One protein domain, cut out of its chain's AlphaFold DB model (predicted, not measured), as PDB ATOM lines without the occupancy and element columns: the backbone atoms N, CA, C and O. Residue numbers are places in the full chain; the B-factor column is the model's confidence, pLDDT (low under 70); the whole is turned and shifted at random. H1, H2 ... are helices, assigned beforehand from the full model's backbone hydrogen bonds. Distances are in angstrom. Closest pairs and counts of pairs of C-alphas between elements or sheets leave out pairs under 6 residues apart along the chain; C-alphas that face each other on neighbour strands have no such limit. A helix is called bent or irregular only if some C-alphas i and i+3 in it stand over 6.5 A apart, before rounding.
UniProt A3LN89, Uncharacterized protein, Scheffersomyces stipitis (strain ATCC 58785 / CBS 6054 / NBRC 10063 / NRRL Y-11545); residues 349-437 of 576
ATOM      1  N   LEU A 349     176.443 136.635 -73.109       71.44
ATOM      2  CA  LEU A 349     177.102 135.713 -72.176       71.44
ATOM      3  C   LEU A 349     177.194 134.284 -72.730       71.44
ATOM      4  O   LEU A 349     178.224 133.640 -72.585       71.44
ATOM      5  N   VAL A 350     176.135 133.801 -73.389       71.00
ATOM      6  CA  VAL A 350     176.124 132.468 -74.018       71.00
ATOM      7  C   VAL A 350     177.115 132.401 -75.181       71.00
ATOM      8  O   VAL A 350     177.836 131.419 -75.308       71.00
ATOM      9  N   THR A 351     177.188 133.448 -76.005       73.06
ATOM     10  CA  THR A 351     178.123 133.523 -77.136       73.06
ATOM     11  C   THR A 351     179.572 133.597 -76.660       73.06
ATOM     12  O   THR A 351     180.413 132.886 -77.195       73.06
ATOM     13  N   GLU A 352     179.855 134.407 -75.638       78.75
ATOM     14  CA  GLU A 352     181.189 134.546 -75.044       78.75
ATOM     15  C   GLU A 352     181.631 133.254 -74.344       78.75
ATOM     16  O   GLU A 352     182.762 132.819 -74.524       78.75
ATOM     17  N   LEU A 353     180.728 132.588 -73.610       74.38
ATOM     18  CA  LEU A 353     181.002 131.294 -72.979       74.38
ATOM     19  C   LEU A 353     181.291 130.210 -74.027       74.38
ATOM     20  O   LEU A 353     182.259 129.471 -73.888       74.38
ATOM     21  N   VAL A 354     180.479 130.124 -75.087       74.94
ATOM     22  CA  VAL A 354     180.704 129.182 -76.197       74.94
ATOM     23  C   VAL A 354     182.008 129.503 -76.929       74.94
ATOM     24  O   VAL A 354     182.742 128.582 -77.273       74.94
ATOM     25  N   HIS A 355     182.344 130.782 -77.117       80.75
ATOM     26  CA  HIS A 355     183.619 131.186 -77.704       80.75
ATOM     27  C   HIS A 355     184.804 130.789 -76.811       80.75
ATOM     28  O   HIS A 355     185.724 130.145 -77.298       80.75
ATOM     29  N   GLN A 356     184.761 131.061 -75.504       80.25
ATOM     30  CA  GLN A 356     185.810 130.635 -74.568       80.25
ATOM     31  C   GLN A 356     185.963 129.110 -74.514       80.25
ATOM     32  O   GLN A 356     187.083 128.617 -74.565       80.25
ATOM     33  N   LEU A 357     184.856 128.362 -74.482       76.25
ATOM     34  CA  LEU A 357     184.872 126.896 -74.524       76.25
ATOM     35  C   LEU A 357     185.498 126.346 -75.819       76.25
ATOM     36  O   LEU A 357     186.169 125.320 -75.773       76.25
ATOM     37  N   LEU A 358     185.292 127.012 -76.961       76.94
ATOM     38  CA  LEU A 358     185.837 126.600 -78.264       76.94
ATOM     39  C   LEU A 358     187.274 127.077 -78.524       76.94
ATOM     40  O   LEU A 358     187.962 126.469 -79.337       76.94
ATOM     41  N   THR A 359     187.709 128.178 -77.905       81.62
ATOM     42  CA  THR A 359     188.978 128.864 -78.228       81.62
ATOM     43  C   THR A 359     190.054 128.709 -77.145       81.62
ATOM     44  O   THR A 359     191.216 129.011 -77.399       81.62
ATOM     45  N   ASP A 360     189.709 128.235 -75.946       88.94
ATOM     46  CA  ASP A 360     190.679 127.870 -74.907       88.94
ATOM     47  C   ASP A 360     191.008 126.372 -74.998       88.94
ATOM     48  O   ASP A 360     190.173 125.519 -74.689       88.94
ATOM     49  N   ASP A 361     192.250 126.065 -75.386       87.12
ATOM     50  CA  ASP A 361     192.793 124.706 -75.547       87.12
ATOM     51  C   ASP A 361     192.474 123.771 -74.359       87.12
ATOM     52  O   ASP A 361     192.353 122.558 -74.529       87.12
ATOM     53  N   ARG A 362     192.308 124.315 -73.144       87.19
ATOM     54  CA  ARG A 362     192.017 123.540 -71.922       87.19
ATOM     55  C   ARG A 362     190.609 122.946 -71.893       87.19
ATOM     56  O   ARG A 362     190.385 121.981 -71.164       87.19
ATOM     57  N   PHE A 363     189.669 123.514 -72.647       86.81
ATOM     58  CA  PHE A 363     188.293 123.021 -72.749       86.81
ATOM     59  C   PHE A 363     188.032 122.242 -74.041       86.81
ATOM     60  O   PHE A 363     186.967 121.634 -74.155       86.81
ATOM     61  N   GLN A 364     188.994 122.185 -74.971       80.75
ATOM     62  CA  GLN A 364     188.829 121.536 -76.274       80.75
ATOM     63  C   GLN A 364     188.372 120.070 -76.134       80.75
ATOM     64  O   GLN A 364     187.359 119.695 -76.721       80.75
ATOM     65  N   ASP A 365     189.022 119.277 -75.274       77.00
ATOM     66  CA  ASP A 365     188.638 117.880 -74.994       77.00
ATOM     67  C   ASP A 365     187.215 117.754 -74.410       77.00
ATOM     68  O   ASP A 365     186.469 116.832 -74.748       77.00
ATOM     69  N   VAL A 366     186.809 118.695 -73.549       78.38
ATOM     70  CA  VAL A 366     185.476 118.709 -72.918       78.38
ATOM     71  C   VAL A 366     184.397 119.067 -73.939       78.38
ATOM     72  O   VAL A 366     183.328 118.460 -73.938       78.38
ATOM     73  N   VAL A 367     184.672 120.017 -74.835       77.31
ATOM     74  CA  VAL A 367     183.754 120.386 -75.919       77.31
ATOM     75  C   VAL A 367     183.647 119.275 -76.956       77.31
ATOM     76  O   VAL A 367     182.539 119.004 -77.410       77.31
ATOM     77  N   VAL A 368     184.744 118.585 -77.284       79.44
ATOM     78  CA  VAL A 368     184.713 117.389 -78.141       79.44
ATOM     79  C   VAL A 368     183.822 116.312 -77.521       79.44
ATOM     80  O   VAL A 368     182.883 115.879 -78.181       79.44
ATOM     81  N   LEU A 369     184.019 115.965 -76.244       76.38
ATOM     82  CA  LEU A 369     183.167 115.003 -75.526       76.38
ATOM     83  C   LEU A 369     181.693 115.431 -75.458       76.38
ATOM     84  O   LEU A 369     180.796 114.594 -75.580       76.38
ATOM     85  N   LEU A 370     181.418 116.726 -75.268       71.38
ATOM     86  CA  LEU A 370     180.054 117.253 -75.243       71.38
ATOM     87  C   LEU A 370     179.396 117.165 -76.628       71.38
ATOM     88  O   LEU A 370     178.242 116.752 -76.729       71.38
ATOM     89  N   LEU A 371     180.117 117.538 -77.689       73.56
ATOM     90  CA  LEU A 371     179.639 117.465 -79.070       73.56
ATOM     91  C   LEU A 371     179.445 116.013 -79.513       73.56
ATOM     92  O   LEU A 371     178.389 115.700 -80.049       73.56
ATOM     93  N   GLU A 372     180.394 115.123 -79.226       77.44
ATOM     94  CA  GLU A 372     180.280 113.677 -79.454       77.44
ATOM     95  C   GLU A 372     179.056 113.112 -78.714       77.44
ATOM     96  O   GLU A 372     178.229 112.423 -79.310       77.44
ATOM     97  N   GLY A 373     178.861 113.476 -77.444       74.06
ATOM     98  CA  GLY A 373     177.680 113.100 -76.667       74.06
ATOM     99  C   GLY A 373     176.368 113.615 -77.270       74.06
ATOM    100  O   GLY A 373     175.398 112.858 -77.365       74.06
ATOM    101  N   VAL A 374     176.318 114.874 -77.713       72.25
ATOM    102  CA  VAL A 374     175.137 115.458 -78.370       72.25
ATOM    103  C   VAL A 374     174.873 114.792 -79.719       72.25
ATOM    104  O   VAL A 374     173.730 114.421 -79.979       72.25
ATOM    105  N   PHE A 375     175.890 114.593 -80.559       77.06
ATOM    106  CA  PHE A 375     175.737 113.973 -81.874       77.06
ATOM    107  C   PHE A 375     175.372 112.493 -81.780       77.06
ATOM    108  O   PHE A 375     174.489 112.073 -82.522       77.06
ATOM    109  N   ASN A 376     175.936 111.733 -80.838       71.62
ATOM    110  CA  ASN A 376     175.548 110.340 -80.602       71.62
ATOM    111  C   ASN A 376     174.096 110.235 -80.112       71.62
ATOM    112  O   ASN A 376     173.319 109.477 -80.683       71.62
ATOM    113  N   ASN A 377     173.670 111.065 -79.150       70.69
ATOM    114  CA  ASN A 377     172.261 111.099 -78.732       70.69
ATOM    115  C   ASN A 377     171.323 111.554 -79.866       70.69
ATOM    116  O   ASN A 377     170.208 111.041 -79.991       70.69
ATOM    117  N   LEU A 378     171.752 112.496 -80.713       68.62
ATOM    118  CA  LEU A 378     170.975 112.932 -81.874       68.62
ATOM    119  C   LEU A 378     170.892 111.823 -82.935       68.62
ATOM    120  O   LEU A 378     169.822 111.615 -83.499       68.62
ATOM    121  N   ALA A 379     171.978 111.089 -83.175       66.94
ATOM    122  CA  ALA A 379     172.040 109.957 -84.096       66.94
ATOM    123  C   ALA A 379     171.175 108.785 -83.617       66.94
ATOM    124  O   ALA A 379     170.381 108.260 -84.399       66.94
ATOM    125  N   ASP A 380     171.238 108.432 -82.333       72.38
ATOM    126  CA  ASP A 380     170.360 107.430 -81.720       72.38
ATOM    127  C   ASP A 380     168.892 107.872 -81.780       72.38
ATOM    128  O   ASP A 380     168.008 107.076 -82.099       72.38
ATOM    129  N   THR A 381     168.601 109.157 -81.566       71.06
ATOM    130  CA  THR A 381     167.235 109.687 -81.719       71.06
ATOM    131  C   THR A 381     166.765 109.611 -83.178       71.06
ATOM    132  O   THR A 381     165.656 109.157 -83.448       71.06
ATOM    133  N   ILE A 382     167.604 110.001 -84.142       66.69
ATOM    134  CA  ILE A 382     167.273 109.993 -85.577       66.69
ATOM    135  C   ILE A 382     167.126 108.565 -86.124       66.69
ATOM    136  O   ILE A 382     166.266 108.331 -86.968       66.69
ATOM    137  N   THR A 383     167.930 107.607 -85.659       70.06
ATOM    138  CA  THR A 383     167.866 106.204 -86.113       70.06
ATOM    139  C   THR A 383     166.686 105.431 -85.520       70.06
ATOM    140  O   THR A 383     166.214 104.486 -86.151       70.06
ATOM    141  N   ASN A 384     166.176 105.836 -84.351       71.94
ATOM    142  CA  ASN A 384     165.027 105.196 -83.700       71.94
ATOM    143  C   ASN A 384     163.660 105.823 -84.044       71.94
ATOM    144  O   ASN A 384     162.631 105.224 -83.720       71.94
ATOM    145  N   LEU A 385     163.607 106.995 -84.691       66.12
ATOM    146  CA  LEU A 385     162.351 107.594 -85.156       66.12
ATOM    147  C   LEU A 385     162.136 107.399 -86.669       66.12
ATOM    148  O   LEU A 385     163.067 107.395 -87.469       66.12
ATOM    149  N   ASP A 386     160.865 107.296 -87.072       78.38
ATOM    150  CA  ASP A 386     160.466 107.239 -88.481       78.38
ATOM    151  C   ASP A 386     160.946 108.498 -89.229       78.38
ATOM    152  O   ASP A 386     160.512 109.628 -88.959       78.38
ATOM    153  N   VAL A 387     161.872 108.291 -90.170       65.50
ATOM    154  CA  VAL A 387     162.622 109.337 -90.886       65.50
ATOM    155  C   VAL A 387     161.686 110.362 -91.542       65.50
ATOM    156  O   VAL A 387     162.023 111.544 -91.621       65.50
ATOM    157  N   GLY A 388     160.480 109.940 -91.945       71.88
ATOM    158  CA  GLY A 388     159.477 110.810 -92.562       71.88
ATOM    159  C   GLY A 388     158.926 111.914 -91.649       71.88
ATOM    160  O   GLY A 388     158.750 113.037 -92.114       71.88
ATOM    161  N   GLN A 389     158.673 111.640 -90.362       67.75
ATOM    162  CA  GLN A 389     158.130 112.651 -89.431       67.75
ATOM    163  C   GLN A 389     159.222 113.424 -88.684       67.75
ATOM    164  O   GLN A 389     159.040 114.596 -88.336       67.75
ATOM    165  N   THR A 390     160.370 112.786 -88.458       64.81
ATOM    166  CA  THR A 390     161.486 113.375 -87.701       64.81
ATOM    167  C   THR A 390     162.078 114.577 -88.420       64.81
ATOM    168  O   THR A 390     162.345 115.597 -87.796       64.81
ATOM    169  N   ILE A 391     162.230 114.502 -89.747       69.25
ATOM    170  CA  ILE A 391     162.792 115.609 -90.530       69.25
ATOM    171  C   ILE A 391     161.886 116.847 -90.461       69.25
ATOM    172  O   ILE A 391     162.400 117.947 -90.283       69.25
ATOM    173  N   GLU A 392     160.556 116.700 -90.511       72.38
ATOM    174  CA  GLU A 392     159.640 117.845 -90.364       72.38
ATOM    175  C   GLU A 392     159.656 118.454 -88.951       72.38
ATOM    176  O   GLU A 392     159.511 119.669 -88.813       72.38
ATOM    177  N   THR A 393     159.877 117.648 -87.905       68.56
ATOM    178  CA  THR A 393     159.945 118.131 -86.512       68.56
ATOM    179  C   THR A 393     161.314 118.688 -86.113       68.56
ATOM    180  O   THR A 393     161.361 119.627 -85.320       68.56
ATOM    181  N   LEU A 394     162.418 118.194 -86.686       61.78
ATOM    182  CA  LEU A 394     163.759 118.764 -86.496       61.78
ATOM    183  C   LEU A 394     164.008 120.001 -87.363       61.78
ATOM    184  O   LEU A 394     164.814 120.847 -86.972       61.78
ATOM    185  N   LYS A 395     163.329 120.145 -88.511       73.50
ATOM    186  CA  LYS A 395     163.564 121.264 -89.439       73.50
ATOM    187  C   LYS A 395     163.557 122.646 -88.760       73.50
ATOM    188  O   LYS A 395     164.489 123.395 -89.027       73.50
ATOM    189  N   PRO A 396     162.617 123.007 -87.860       69.38
ATOM    190  CA  PRO A 396     162.631 124.316 -87.200       69.38
ATOM    191  C   PRO A 396     163.842 124.532 -86.278       69.38
ATOM    192  O   PRO A 396     164.296 125.664 -86.123       69.38
ATOM    193  N   LEU A 397     164.370 123.461 -85.674       57.44
ATOM    194  CA  LEU A 397     165.554 123.502 -84.811       57.44
ATOM    195  C   LEU A 397     166.835 123.630 -85.646       57.44
ATOM    196  O   LEU A 397     167.685 124.464 -85.350       57.44
ATOM    197  N   VAL A 398     166.947 122.853 -86.726       68.06
ATOM    198  CA  VAL A 398     168.068 122.941 -87.676       68.06
ATOM    199  C   VAL A 398     168.069 124.299 -88.382       68.06
ATOM    200  O   VAL A 398     169.116 124.936 -88.472       68.06
ATOM    201  N   ASP A 399     166.903 124.791 -88.810       68.00
ATOM    202  CA  ASP A 399     166.749 126.129 -89.383       68.00
ATOM    203  C   ASP A 399     167.136 127.219 -88.363       68.00
ATOM    204  O   ASP A 399     167.758 128.203 -88.753       68.00
ATOM    205  N   SER A 400     166.798 127.094 -87.070       60.91
ATOM    206  CA  SER A 400     167.165 128.116 -86.073       60.91
ATOM    207  C   SER A 400     168.664 128.100 -85.758       60.91
ATOM    208  O   SER A 400     169.290 129.159 -85.762       60.91
ATOM    209  N   LEU A 401     169.269 126.917 -85.601       58.94
ATOM    210  CA  LEU A 401     170.717 126.740 -85.438       58.94
ATOM    211  C   LEU A 401     171.498 127.268 -86.649       58.94
ATOM    212  O   LEU A 401     172.492 127.973 -86.472       58.94
ATOM    213  N   TYR A 402     171.022 127.003 -87.866       71.75
ATOM    214  CA  TYR A 402     171.609 127.526 -89.099       71.75
ATOM    215  C   TYR A 402     171.484 129.056 -89.192       71.75
ATOM    216  O   TYR A 402     172.486 129.751 -89.350       71.75
ATOM    217  N   ASN A 403     170.273 129.603 -89.021       72.69
ATOM    218  CA  ASN A 403     170.025 131.050 -89.108       72.69
ATOM    219  C   ASN A 403     170.661 131.854 -87.960       72.69
ATOM    220  O   ASN A 403     170.881 133.053 -88.112       72.69
ATOM    221  N   SER A 404     170.973 131.220 -86.823       77.19
ATOM    222  CA  SER A 404     171.701 131.855 -85.716       77.19
ATOM    223  C   SER A 404     173.178 132.128 -86.026       77.19
ATOM    224  O   SER A 404     173.840 132.825 -85.261       77.19
ATOM    225  N   GLY A 405     173.715 131.546 -87.104       76.50
ATOM    226  CA  GLY A 405     175.145 131.555 -87.408       76.50
ATOM    227  C   GLY A 405     175.972 130.595 -86.548       76.50
ATOM    228  O   GLY A 405     177.069 130.246 -86.964       76.50
ATOM    229  N   VAL A 406     175.452 130.086 -85.421       72.12
ATOM    230  CA  VAL A 406     176.171 129.144 -84.543       72.12
ATOM    231  C   VAL A 406     176.596 127.898 -85.313       72.12
ATOM    232  O   VAL A 406     177.769 127.549 -85.287       72.12
ATOM    233  N   LEU A 407     175.682 127.265 -86.061       67.25
ATOM    234  CA  LEU A 407     176.026 126.065 -86.830       67.25
ATOM    235  C   LEU A 407     177.027 126.363 -87.960       67.25
ATOM    236  O   LEU A 407     177.853 125.518 -88.276       67.25
ATOM    237  N   GLY A 408     176.955 127.558 -88.559       73.44
ATOM    238  CA  GLY A 408     177.868 127.993 -89.620       73.44
ATOM    239  C   GLY A 408     179.279 128.233 -89.093       73.44
ATOM    240  O   GLY A 408     180.217 127.611 -89.579       73.44
ATOM    241  N   ASN A 409     179.406 129.059 -88.055       75.06
ATOM    242  CA  ASN A 409     180.680 129.379 -87.413       75.06
ATOM    243  C   ASN A 409     181.332 128.124 -86.814       75.06
ATOM    244  O   ASN A 409     182.530 127.931 -86.967       75.06
ATOM    245  N   LEU A 410     180.548 127.246 -86.178       69.69
ATOM    246  CA  LEU A 410     181.066 126.022 -85.563       69.69
ATOM    247  C   LEU A 410     181.514 124.995 -86.617       69.69
ATOM    248  O   LEU A 410     182.515 124.319 -86.400       69.69
ATOM    249  N   LEU A 411     180.854 124.920 -87.784       70.69
ATOM    250  CA  LEU A 411     181.379 124.162 -88.928       70.69
ATOM    251  C   LEU A 411     182.617 124.820 -89.547       70.69
ATOM    252  O   LEU A 411     183.526 124.103 -89.944       70.69
ATOM    253  N   GLU A 412     182.665 126.146 -89.673       78.69
ATOM    254  CA  GLU A 412     183.805 126.851 -90.274       78.69
ATOM    255  C   GLU A 412     185.071 126.686 -89.417       78.69
ATOM    256  O   GLU A 412     186.112 126.284 -89.941       78.69
ATOM    257  N   GLU A 413     184.950 126.852 -88.097       74.56
ATOM    258  CA  GLU A 413     186.016 126.598 -87.124       74.56
ATOM    259  C   GLU A 413     186.433 125.113 -87.138       74.56
ATOM    260  O   GLU A 413     187.611 124.799 -87.328       74.56
ATOM    261  N   ALA A 414     185.472 124.179 -87.060       66.44
ATOM    262  CA  ALA A 414     185.756 122.741 -87.042       66.44
ATOM    263  C   ALA A 414     186.300 122.178 -88.364       66.44
ATOM    264  O   ALA A 414     186.966 121.144 -88.364       66.44
ATOM    265  N   LEU A 415     186.043 122.838 -89.497       70.62
ATOM    266  CA  LEU A 415     186.643 122.499 -90.791       70.62
ATOM    267  C   LEU A 415     188.022 123.148 -90.995       70.62
ATOM    268  O   LEU A 415     188.728 122.747 -91.934       70.62
ATOM    269  N   SER A 416     188.399 124.116 -90.150       81.50
ATOM    270  CA  SER A 416     189.730 124.729 -90.127       81.50
ATOM    271  C   SER A 416     190.752 123.872 -89.362       81.50
ATOM    272  O   SER A 416     191.884 123.719 -89.829       81.50
ATOM    273  N   ASP A 417     190.338 123.225 -88.266       85.06
ATOM    274  CA  ASP A 417     191.144 122.251 -87.518       85.06
ATOM    275  C   ASP A 417     191.183 120.894 -88.252       85.06
ATOM    276  O   ASP A 417     190.153 120.290 -88.553       85.06
ATOM    277  N   SER A 418     192.378 120.372 -88.552       72.62
ATOM    278  CA  SER A 418     192.529 119.104 -89.285       72.62
ATOM    279  C   SER A 418     192.111 117.860 -88.496       72.62
ATOM    280  O   SER A 418     191.709 116.859 -89.102       72.62
ATOM    281  N   ASN A 419     192.227 117.897 -87.171       70.81
ATOM    282  CA  ASN A 419     191.858 116.804 -86.278       70.81
ATOM    283  C   ASN A 419     190.342 116.799 -86.085       70.81
ATOM    284  O   ASN A 419     189.706 115.771 -86.330       70.81
ATOM    285  N   LEU A 420     189.760 117.961 -85.763       69.44
ATOM    286  CA  LEU A 420     188.316 118.096 -85.564       69.44
ATOM    287  C   LEU A 420     187.549 117.816 -86.862       69.44
ATOM    288  O   LEU A 420     186.569 117.077 -86.848       69.44
ATOM    289  N   LYS A 421     188.074 118.259 -88.010       75.38
ATOM    290  CA  LYS A 421     187.581 117.877 -89.339       75.38
ATOM    291  C   LYS A 421     187.598 116.371 -89.579       75.38
ATOM    292  O   LYS A 421     186.693 115.863 -90.228       75.38
ATOM    293  N   THR A 422     188.622 115.658 -89.110       73.94
ATOM    294  CA  THR A 422     188.726 114.204 -89.313       73.94
ATOM    295  C   THR A 422     187.732 113.450 -88.432       73.94
ATOM    296  O   THR A 422     187.085 112.531 -88.930       73.94
ATOM    297  N   ALA A 423     187.561 113.865 -87.172       68.25
ATOM    298  CA  ALA A 423     186.525 113.337 -86.282       68.25
ATOM    299  C   ALA A 423     185.124 113.600 -86.859       68.25
ATOM    300  O   ALA A 423     184.429 112.662 -87.243       68.25
ATOM    301  N   LEU A 424     184.788 114.873 -87.101       74.50
ATOM    302  CA  LEU A 424     183.498 115.302 -87.643       74.50
ATOM    303  C   LEU A 424     183.152 114.608 -88.970       74.50
ATOM    304  O   LEU A 424     181.998 114.259 -89.198       74.50
ATOM    305  N   PHE A 425     184.125 114.389 -89.864       76.19
ATOM    306  CA  PHE A 425     183.865 113.714 -91.139       76.19
ATOM    307  C   PHE A 425     183.654 112.202 -90.986       76.19
ATOM    308  O   PHE A 425     182.923 111.625 -91.791       76.19
ATOM    309  N   ASN A 426     184.253 111.558 -89.980       71.38
ATOM    310  CA  ASN A 426     183.955 110.163 -89.651       71.38
ATOM    311  C   ASN A 426     182.563 110.050 -89.013       71.38
ATOM    312  O   ASN A 426     181.752 109.273 -89.506       71.38
ATOM    313  N   ASP A 427     182.242 110.897 -88.035       69.81
ATOM    314  CA  ASP A 427     180.950 110.873 -87.339       69.81
ATOM    315  C   ASP A 427     179.793 111.194 -88.296       69.81
ATOM    316  O   ASP A 427     178.819 110.450 -88.384       69.81
ATOM    317  N   VAL A 428     179.918 112.250 -89.113       68.62
ATOM    318  CA  VAL A 428     178.914 112.594 -90.137       68.62
ATOM    319  C   VAL A 428     178.779 111.483 -91.178       68.62
ATOM    320  O   VAL A 428     177.668 111.210 -91.634       68.62
ATOM    321  N   LYS A 429     179.877 110.820 -91.558       72.44
ATOM    322  CA  LYS A 429     179.842 109.677 -92.478       72.44
ATOM    323  C   LYS A 429     179.138 108.477 -91.852       72.44
ATOM    324  O   LYS A 429     178.380 107.827 -92.566       72.44
ATOM    325  N   ASP A 430     179.354 108.194 -90.575       70.56
ATOM    326  CA  ASP A 430     178.747 107.052 -89.892       70.56
ATOM    327  C   ASP A 430     177.263 107.317 -89.579       70.56
ATOM    328  O   ASP A 430     176.434 106.432 -89.789       70.56
ATOM    329  N   VAL A 431     176.879 108.561 -89.263       61.88
ATOM    330  CA  VAL A 431     175.470 108.999 -89.209       61.88
ATOM    331  C   VAL A 431     174.803 108.902 -90.586       61.88
ATOM    332  O   VAL A 431     173.705 108.353 -90.692       61.88
ATOM    333  N   LEU A 432     175.450 109.361 -91.667       58.81
ATOM    334  CA  LEU A 432     174.926 109.155 -93.025       58.81
ATOM    335  C   LEU A 432     174.840 107.663 -93.370       58.81
ATOM    336  O   LEU A 432     173.849 107.238 -93.957       58.81
ATOM    337  N   ALA A 433     175.832 106.854 -93.002       65.94
ATOM    338  CA  ALA A 433     175.825 105.418 -93.255       65.94
ATOM    339  C   ALA A 433     174.717 104.703 -92.468       65.94
ATOM    340  O   ALA A 433     174.105 103.788 -93.011       65.94
ATOM    341  N   ALA A 434     174.398 105.142 -91.249       63.22
ATOM    342  CA  ALA A 434     173.271 104.630 -90.474       63.22
ATOM    343  C   ALA A 434     171.924 105.037 -91.095       63.22
ATOM    344  O   ALA A 434     171.084 104.178 -91.365       63.22
ATOM    345  N   VAL A 435     171.734 106.326 -91.403       56.81
ATOM    346  CA  VAL A 435     170.482 106.855 -91.974       56.81
ATOM    347  C   VAL A 435     170.218 106.290 -93.374       56.81
ATOM    348  O   VAL A 435     169.144 105.752 -93.635       56.81
ATOM    349  N   PHE A 436     171.194 106.352 -94.282       63.06
ATOM    350  CA  PHE A 436     171.041 105.848 -95.650       63.06
ATOM    351  C   PHE A 436     171.176 104.319 -95.730       63.06
ATOM    352  O   PHE A 436     170.500 103.691 -96.544       63.06
ATOM    353  N   GLY A 437     171.985 103.698 -94.867       64.19
ATOM    354  CA  GLY A 437     172.076 102.242 -94.754       64.19
ATOM    355  C   GLY A 437     170.788 101.618 -94.224       64.19
ATOM    356  O   GLY A 437     170.365 100.598 -94.756       64.19
TER     357      GLY A 437
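What this domain is: This is residues 349 to 437 of the 576 residues of an uncharacterized protein of Scheffersomyces stipitis (strain ATCC 58785 / CBS 6054 / NBRC 10063 / NRRL Y-11545) (UniProt A3LN89). Two L-shaped pairs of helices, H1 with H2 and H4 with H5, stand beside each other, and H3 folds back between them along the chain to close a loose, open frame. The long arms H2 and H5 run side by side the same way and meet only towards their last residues, while the short arms H1 and H4 are near each other at the other end. The printed part has 89 residues, with five named helices in the order H1, H2, H3, H4, H5 and no named strand, and its class is all helix. It is only just compact, close to loose, with a radius of gyration of the C-alphas of 14.1 A, and its spans of 39 by 26 by 19 A make an outline that is only just elongated.

Where its parts are: Find C-alpha 349 at (177.102, 135.713, -72.176); from there H1 runs through residues 349 to 359, 15.0 A long. H2 takes residues 361 to 384, 34.9 A, from C-alpha 361 at (192.793, 124.706, -75.547); it is irregular, with C-alphas 362 and 365 7.3 A apart. Next comes H3, residues 387 to 403, 23.0 A, with a kink of 42 degrees near residue 394; it is irregular, but only just, with C-alphas 393 and 396 6.8 A apart. H4 covers residues 406 to 416, 15.3 A. H5 runs from residue 418 to 437, 27.1 A, and ends at C-alpha 437 at (172.076, 102.242, -94.754).

How they stand to each other: Look first at Leu 357 and Phe 363, the closest C-alphas of H1 and H2 at 5.5 A: these helices touch only at the corner, about perpendicular at 74 degrees. H2 touches H5 with residues 379 to 383 alone, at a shallow tilt of 6 degrees, the same way; their closest C-alphas, of Ala 379 and Val 431, are 6.2 A apart. H3 is close to H2 but not clearly touching, with the C-alphas of Ile 382 and Thr 390 closest at 7.0 A, at a shallow tilt of 29 degrees, opposite ways. H3 is also close to H4 but not clearly touching, about perpendicular at 83 degrees, with the C-alphas of Leu 401 and Leu 407 closest at 5.5 A. H4 and H5 touch only at the corner, at a steep tilt of 62 degrees, opposite ways; the C-alphas of Leu 415 and Lys 421 are closest, at 4.9 A. H1 and H4 are near each other, and H3 and H5 are only just apart, closest 8.3 A. Every O i to N i+4 pair is within hydrogen-bond range in H1, H4 and H5, against 18 of 20 in H2 and 9 of 13 in H3.

The domain as a whole: The two C-alphas farthest apart, those of Leu 349 and Gly 437, are 40.7 A apart. The printed part has no cut, and the four links between its helices are tight. Residues 400 to 405, of which 400 to 403 belong to H3, stand free. In the B-factor column you find a mean pLDDT of 72.2 over the printed part, with 30 residues under 70, among them residues 396 to 401 and 431 to 437.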